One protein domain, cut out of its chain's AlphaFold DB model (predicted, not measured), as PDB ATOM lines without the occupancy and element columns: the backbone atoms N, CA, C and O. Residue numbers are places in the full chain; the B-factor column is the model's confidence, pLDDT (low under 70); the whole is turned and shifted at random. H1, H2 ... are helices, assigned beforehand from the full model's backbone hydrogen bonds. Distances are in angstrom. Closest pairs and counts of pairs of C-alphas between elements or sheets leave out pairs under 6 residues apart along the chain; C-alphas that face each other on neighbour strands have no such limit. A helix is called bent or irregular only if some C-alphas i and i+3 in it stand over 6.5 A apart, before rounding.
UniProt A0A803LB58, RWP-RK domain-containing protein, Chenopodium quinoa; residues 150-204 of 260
ATOM      1  N   PHE A 150       8.568  31.826 112.548       38.72
ATOM      2  CA  PHE A 150       7.347  32.599 112.301       38.72
ATOM      3  C   PHE A 150       6.190  31.821 111.636       38.72
ATOM      4  O   PHE A 150       6.208  31.607 110.427       38.72
ATOM      5  N   ASP A 151       5.175  31.440 112.425       39.03
ATOM      6  CA  ASP A 151       3.804  31.195 111.943       39.03
ATOM      7  C   ASP A 151       2.813  31.253 113.128       39.03
ATOM      8  O   ASP A 151       2.661  30.307 113.908       39.03
ATOM      9  N   TRP A 152       2.186  32.416 113.322       40.53
ATOM     10  CA  TRP A 152       1.531  32.822 114.580       40.53
ATOM     11  C   TRP A 152       0.135  32.212 114.826       40.53
ATOM     12  O   TRP A 152      -0.494  32.514 115.833       40.53
ATOM     13  N   ILE A 153      -0.361  31.327 113.954       40.19
ATOM     14  CA  ILE A 153      -1.789  30.944 113.952       40.19
ATOM     15  C   ILE A 153      -2.055  29.512 114.483       40.19
ATOM     16  O   ILE A 153      -3.203  29.178 114.748       40.19
ATOM     17  N   ASN A 154      -1.050  28.636 114.690       40.72
ATOM     18  CA  ASN A 154      -1.352  27.191 114.871       40.72
ATOM     19  C   ASN A 154      -0.531  26.322 115.865       40.72
ATOM     20  O   ASN A 154      -0.756  25.103 115.889       40.72
ATOM     21  N   PHE A 155       0.409  26.843 116.676       39.28
ATOM     22  CA  PHE A 155       1.470  25.965 117.231       39.28
ATOM     23  C   PHE A 155       1.866  26.031 118.722       39.28
ATOM     24  O   PHE A 155       2.671  25.179 119.113       39.28
ATOM     25  N   GLY A 156       1.291  26.889 119.575       38.81
ATOM     26  CA  GLY A 156       1.770  27.056 120.970       38.81
ATOM     27  C   GLY A 156       1.839  25.768 121.824       38.81
ATOM     28  O   GLY A 156       2.774  25.532 122.583       38.81
ATOM     29  N   GLY A 157       0.939  24.801 121.605       42.78
ATOM     30  CA  GLY A 157       1.002  23.496 122.291       42.78
ATOM     31  C   GLY A 157       1.922  22.444 121.645       42.78
ATOM     32  O   GLY A 157       2.458  21.566 122.326       42.78
ATOM     33  N   LYS A 158       2.120  22.499 120.323       54.47
ATOM     34  CA  LYS A 158       2.728  21.404 119.539       54.47
ATOM     35  C   LYS A 158       4.255  21.405 119.599       54.47
ATOM     36  O   LYS A 158       4.867  20.339 119.609       54.47
ATOM     37  N   GLN A 159       4.882  22.580 119.668       51.38
ATOM     38  CA  GLN A 159       6.344  22.695 119.680       51.38
ATOM     39  C   GLN A 159       6.945  22.284 121.034       51.38
ATOM     40  O   GLN A 159       7.982  21.623 121.067       51.38
ATOM     41  N   ARG A 160       6.272  22.584 122.158       56.56
ATOM     42  CA  ARG A 160       6.687  22.098 123.486       56.56
ATOM     43  C   ARG A 160       6.670  20.577 123.546       56.56
ATOM     44  O   ARG A 160       7.635  19.978 124.016       56.56
ATOM     45  N   GLU A 161       5.600  19.963 123.049       69.19
ATOM     46  CA  GLU A 161       5.492  18.508 122.985       69.19
ATOM     47  C   GLU A 161       6.540  17.917 122.029       69.19
ATOM     48  O   GLU A 161       7.196  16.935 122.371       69.19
ATOM     49  N   ARG A 162       6.817  18.577 120.894       79.56
ATOM     50  CA  ARG A 162       7.924  18.204 120.001       79.56
ATOM     51  C   ARG A 162       9.271  18.222 120.726       79.56
ATOM     52  O   ARG A 162       9.939  17.197 120.754       79.56
ATOM     53  N   VAL A 163       9.665  19.332 121.356       77.94
ATOM     54  CA  VAL A 163      10.956  19.447 122.070       77.94
ATOM     55  C   VAL A 163      11.040  18.474 123.247       77.94
ATOM     56  O   VAL A 163      12.099  17.905 123.529       77.94
ATOM     57  N   LYS A 164       9.927  18.244 123.944       80.12
ATOM     58  CA  LYS A 164       9.841  17.244 125.009       80.12
ATOM     59  C   LYS A 164      10.136  15.840 124.474       80.12
ATOM     60  O   LYS A 164      10.924  15.138 125.107       80.12
ATOM     61  N   ASN A 165       9.614  15.494 123.300       87.50
ATOM     62  CA  ASN A 165       9.781  14.179 122.673       87.50
ATOM     63  C   ASN A 165      11.064  14.031 121.839       87.50
ATOM     64  O   ASN A 165      11.414  12.914 121.470       87.50
ATOM     65  N   MET A 166      11.800  15.119 121.589       90.50
ATOM     66  CA  MET A 166      13.119  15.043 120.962       90.50
ATOM     67  C   MET A 166      14.113  14.284 121.842       90.50
ATOM     68  O   MET A 166      14.215  14.503 123.057       90.50
ATOM     69  N   THR A 167      14.879  13.429 121.186       93.19
ATOM     70  CA  THR A 167      15.944  12.589 121.724       93.19
ATOM     71  C   THR A 167      17.304  13.244 121.509       93.19
ATOM     72  O   THR A 167      17.443  14.174 120.718       93.19
ATOM     73  N   LEU A 168      18.344  12.743 122.181       91.94
ATOM     74  CA  LEU A 168      19.712  13.205 121.933       91.94
ATOM     75  C   LEU A 168      20.139  12.986 120.471       91.94
ATOM     76  O   LEU A 168      20.878  13.801 119.921       91.94
ATOM     77  N   GLN A 169      19.644  11.922 119.835       91.12
ATOM     78  CA  GLN A 169      19.982  11.579 118.457       91.12
ATOM     79  C   GLN A 169      19.536  12.661 117.466       91.12
ATOM     80  O   GLN A 169      20.260  12.941 116.512       91.12
ATOM     81  N   ASP A 170      18.409  13.322 117.738       92.06
ATOM     82  CA  ASP A 170      17.895  14.423 116.916       92.06
ATOM     83  C   ASP A 170      18.839  15.637 116.914       92.06
ATOM     84  O   ASP A 170      18.873  16.400 115.955       92.06
ATOM     85  N   PHE A 171      19.642  15.809 117.969       92.81
ATOM     86  CA  PHE A 171      20.674  16.849 118.043       92.81
ATOM     87  C   PHE A 171      22.025  16.363 117.514       92.81
ATOM     88  O   PHE A 171      22.776  17.145 116.929       92.81
ATOM     89  N   ALA A 172      22.341  15.082 117.724       92.75
ATOM     90  CA  ALA A 172      23.653  14.506 117.452       92.75
ATOM     91  C   ALA A 172      24.060  14.613 115.976       92.75
ATOM     92  O   ALA A 172      25.224  14.886 115.677       92.75
ATOM     93  N   ILE A 173      23.088  14.521 115.060       92.00
ATOM     94  CA  ILE A 173      23.298  14.689 113.613       92.00
ATOM     95  C   ILE A 173      23.831  16.076 113.215       92.00
ATOM     96  O   ILE A 173      24.292  16.239 112.090       92.00
ATOM     97  N   TYR A 174      23.779  17.058 114.122       94.25
ATOM     98  CA  TYR A 174      24.257  18.422 113.898       94.25
ATOM     99  C   TYR A 174      25.513  18.771 114.712       94.25
ATOM    100  O   TYR A 174      26.001  19.897 114.626       94.25
ATOM    101  N   PHE A 175      26.056  17.859 115.528       93.94
ATOM    102  CA  PHE A 175      27.192  18.153 116.420       93.94
ATOM    103  C   PHE A 175      28.503  18.502 115.695       93.94
ATOM    104  O   PHE A 175      29.442  18.999 116.324       93.94
ATOM    105  N   ASP A 176      28.571  18.277 114.386       92.50
ATOM    106  CA  ASP A 176      29.646  18.696 113.488       92.50
ATOM    107  C   ASP A 176      29.513  20.152 112.997       92.50
ATOM    108  O   ASP A 176      30.458  20.685 112.410       92.50
ATOM    109  N   ARG A 177      28.389  20.820 113.282       90.69
ATOM    110  CA  ARG A 177      28.080  22.201 112.874       90.69
ATOM    111  C   ARG A 177      28.040  23.162 114.052       90.69
ATOM    112  O   ARG A 177      28.031  22.752 115.214       90.69
ATOM    113  N   THR A 178      28.004  24.466 113.778       87.06
ATOM    114  CA  THR A 178      27.803  25.450 114.846       87.06
ATOM    115  C   THR A 178      26.391  25.336 115.427       87.06
ATOM    116  O   THR A 178      25.477  24.829 114.779       87.06
ATOM    117  N   ILE A 179      26.193  25.818 116.658       83.50
ATOM    118  CA  ILE A 179      24.853  25.818 117.262       83.50
ATOM    119  C   ILE A 179      23.872  26.690 116.470       83.50
ATOM    120  O   ILE A 179      22.685  26.389 116.453       83.50
ATOM    121  N   ASN A 180      24.352  27.735 115.792       78.88
ATOM    122  CA  ASN A 180      23.513  28.609 114.974       78.88
ATOM    123  C   ASN A 180      23.012  27.864 113.733       78.88
ATOM    124  O   ASN A 180      21.816  27.871 113.468       78.88
ATOM    125  N   ASP A 181      23.896  27.134 113.048       74.62
ATOM    126  CA  ASP A 181      23.503  26.297 111.908       74.62
ATOM    127  C   ASP A 181      22.507  25.214 112.344       74.62
ATOM    128  O   ASP A 181      21.480  25.005 111.704       74.62
ATOM    129  N   ALA A 182      22.767  24.565 113.485       82.31
ATOM    130  CA  ALA A 182      21.854  23.575 114.053       82.31
ATOM    131  C   ALA A 182      20.496  24.185 114.440       82.31
ATOM    132  O   ALA A 182      19.470  23.528 114.302       82.31
ATOM    133  N   SER A 183      20.477  25.438 114.904       75.69
ATOM    134  CA  SER A 183      19.254  26.152 115.291       75.69
ATOM    135  C   SER A 183      18.317  26.364 114.104       75.69
ATOM    136  O   SER A 183      17.110  26.147 114.228       75.69
ATOM    137  N   VAL A 184      18.876  26.725 112.946       71.69
ATOM    138  CA  VAL A 184      18.119  26.898 111.697       71.69
ATOM    139  C   VAL A 184      17.493  25.573 111.260       71.69
ATOM    140  O   VAL A 184      16.289  25.511 111.020       71.69
ATOM    141  N   GLU A 185      18.284  24.500 111.232       77.38
ATOM    142  CA  GLU A 185      17.828  23.175 110.789       77.38
ATOM    143  C   GLU A 185      16.788  22.566 111.737       77.38
ATOM    144  O   GLU A 185      15.756  22.043 111.313       77.38
ATOM    145  N   LEU A 186      17.015  22.686 113.047       76.06
ATOM    146  CA  LEU A 186      16.088  22.198 114.067       76.06
ATOM    147  C   LEU A 186      14.827  23.062 114.178       76.06
ATOM    148  O   LEU A 186      13.824  22.604 114.736       76.06
ATOM    149  N   ARG A 187      14.858  24.290 113.642       70.81
ATOM    150  CA  ARG A 187      13.854  25.335 113.878       70.81
ATOM    151  C   ARG A 187      13.631  25.543 115.376       70.81
ATOM    152  O   ARG A 187      12.503  25.477 115.857       70.81
ATOM    153  N   LEU A 188      14.731  25.692 116.109       69.19
ATOM    154  CA  LEU A 188      14.763  25.916 117.551       69.19
ATOM    155  C   LEU A 188      15.809  26.972 117.870       69.19
ATOM    156  O   LEU A 188      16.908  26.931 117.327       69.19
ATOM    157  N   CYS A 189      15.524  27.851 118.824       65.81
ATOM    158  CA  CYS A 189      16.549  28.751 119.334       65.81
ATOM    159  C   CYS A 189      17.688  27.983 120.002       65.81
ATOM    160  O   CYS A 189      17.479  26.984 120.703       65.81
ATOM    161  N   ALA A 190      18.891  28.549 119.913       68.88
ATOM    162  CA  ALA A 190      20.059  28.051 120.625       68.88
ATOM    163  C   ALA A 190      19.805  27.914 122.140       68.88
ATOM    164  O   ALA A 190      20.348  27.015 122.778       68.88
ATOM    165  N   THR A 191      18.975  28.775 122.739       67.25
ATOM    166  CA  THR A 191      18.563  28.707 124.154       67.25
ATOM    167  C   THR A 191      17.771  27.441 124.475       67.25
ATOM    168  O   THR A 191      18.109  26.744 125.437       67.25
ATOM    169  N   VAL A 192      16.795  27.074 123.641       73.31
ATOM    170  CA  VAL A 192      16.008  25.841 123.794       73.31
ATOM    171  C   VAL A 192      16.862  24.600 123.557       73.31
ATOM    172  O   VAL A 192      16.802  23.663 124.354       73.31
ATOM    173  N   ILE A 193      17.731  24.621 122.543       79.25
ATOM    174  CA  ILE A 193      18.695  23.540 122.287       79.25
ATOM    175  C   ILE A 193      19.609  23.340 123.501       79.25
ATOM    176  O   ILE A 193      19.721  22.225 124.009       79.25
ATOM    177  N   LYS A 194      20.212  24.418 124.027       79.25
ATOM    178  CA  LYS A 194      21.046  24.384 125.243       79.25
ATOM    179  C   LYS A 194      20.274  23.796 126.429       79.25
ATOM    180  O   LYS A 194      20.799  22.934 127.129       79.25
ATOM    181  N   LYS A 195      19.030  24.232 126.656       78.38
ATOM    182  CA  LYS A 195      18.190  23.742 127.760       78.38
ATOM    183  C   LYS A 195      17.888  22.249 127.626       78.38
ATOM    184  O   LYS A 195      18.021  21.520 128.606       78.38
ATOM    185  N   LYS A 196      17.540  21.782 126.426       84.69
ATOM    186  CA  LYS A 196      17.272  20.363 126.177       84.69
ATOM    187  C   LYS A 196      18.541  19.514 126.299       84.69
ATOM    188  O   LYS A 196      18.493  18.466 126.932       84.69
ATOM    189  N   LEU A 197      19.686  19.973 125.800       88.25
ATOM    190  CA  LEU A 197      20.953  19.246 125.940       88.25
ATOM    191  C   LEU A 197      21.408  19.086 127.394       88.25
ATOM    192  O   LEU A 197      21.901  18.020 127.753       88.25
ATOM    193  N   ARG A 198      21.165  20.080 128.255       86.81
ATOM    194  CA  ARG A 198      21.412  19.947 129.701       86.81
ATOM    195  C   ARG A 198      20.588  18.825 130.334       86.81
ATOM    196  O   ARG A 198      21.082  18.167 131.239       86.81
ATOM    197  N   SER A 199      19.382  18.545 129.826       84.50
ATOM    198  CA  SER A 199      18.584  17.386 130.273       84.50
ATOM    199  C   SER A 199      19.183  16.034 129.863       84.50
ATOM    200  O   SER A 199      18.876  15.020 130.475       84.50
ATOM    201  N   PHE A 200      20.080  16.029 128.874       88.50
ATOM    202  CA  PHE A 200      20.929  14.888 128.521       88.50
ATOM    203  C   PHE A 200      22.319  14.975 129.169       88.50
ATOM    204  O   PHE A 200      23.236  14.261 128.760       88.50
ATOM    205  N   GLU A 201      22.487  15.863 130.156       89.75
ATOM    206  CA  GLU A 201      23.739  16.106 130.874       89.75
ATOM    207  C   GLU A 201      24.888  16.529 129.932       89.75
ATOM    208  O   GLU A 201      26.040  16.121 130.096       89.75
ATOM    209  N   ILE A 202      24.565  17.329 128.907       89.12
ATOM    210  CA  ILE A 202      25.519  17.957 127.983       89.12
ATOM    211  C   ILE A 202      25.457  19.474 128.173       89.12
ATOM    212  O   ILE A 202      24.563  20.153 127.667       89.12
ATOM    213  N   ASP A 203      26.449  20.021 128.871       84.88
ATOM    214  CA  ASP A 203      26.467  21.448 129.221       84.88
ATOM    215  C   ASP A 203      26.878  22.364 128.065       84.88
ATOM    216  O   ASP A 203      26.541  23.552 128.041       84.88
ATOM    217  N   ARG A 204      27.650  21.837 127.107       86.06
ATOM    218  CA  ARG A 204      28.223  22.615 126.003       86.06
ATOM    219  C   ARG A 204      28.030  21.914 124.667       86.06
ATOM    220  O   ARG A 204      28.250  20.715 124.543       86.06
TER     221      ARG A 204
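AT A GLANCE: This is residues 150 to 204 of the 260 residues of the protein "RWP-RK domain-containing protein" of Chenopodium quinoa (UniProt A0A803LB58). Three short helices, H2, H3 and H4, stand with their centres in a triangle and make a small body, and a fourth helix, H1, reaches away from it, so that its beginning and the residues before it, 151 to 158, stick out at one end. The triangle is loosely joined: H3 and H4 touch, at about a right angle, while H2 is only near the two. The printed part has 55 residues with four named helices in the order H1, H2, H3, H4 and no named strand; the class is all helix. The whole is compact, with a radius of gyration of the C-alphas of 11.5 A, but elongated, spanning 33 by 21 by 17 A.

HOW THE PARTS SIT: Start at the first printed residue and go on to H1, residues 156 to 165, which touches no helix. H1 is close to but not clearly touching H4, residues 190 to 199: look at Val 163 and Lys 196, their closest C-alphas, 7.6 A apart. The two run the same way at a steep tilt of 43 degrees. Next comes H2, residues 168 to 172, apart from H1 although a tight link of 2 residues joins them. H2 is close to but not clearly touching H4, where the closest C-alphas, of Leu 168 and Leu 197, are 7.4 A apart. H2 stands likewise to H3, residues 179 to 186, with the closest C-alphas, of Phe 171 and Ala 182, 7.9 A apart. H3 and H4 touch, about perpendicular at 88 degrees, with the closest C-alphas, of Ser 183 and Ala 190, 5.7 A apart. H1 and H3 are apart. In H2, H3 and H4 every O i to N i+4 pair is within hydrogen-bond range; in H1 it is 4 of 6.

IN THESE COORDINATES: Find C-alpha 156 at (1.770, 27.056, 120.970), where H1 begins; its 10 residues run 15.3 A to C-alpha 165 at (9.781, 14.179, 122.673). H1 is neither bent nor irregular, but only just: C-alphas 156 and 159 are 6.5 A apart. H2 has 5 residues, 168 to 172, and covers 6.1 A. H3, residues 179 to 186, covers 10.0 A. H4, residues 190 to 199, runs 14.5 A and ends at C-alpha 199, (18.584, 17.386, 130.273).

THE WHOLE: The two C-alphas farthest apart, those of Ile 153 and Glu 201, are 34.0 A from each other. Residues 151 to 158, of which 156 to 158 belong to H1, stand free; without them the body spans 30 by 25 by 17 A. The printed part has no cut, and no link between helices is long: H1 to H2 and H3 to H4 are tight, H2 to H3 is short. Look at the B-factor column: the mean pLDDT of the printed part is 75.0, and it is under 70 at residues 150 to 161 and 188 to 191.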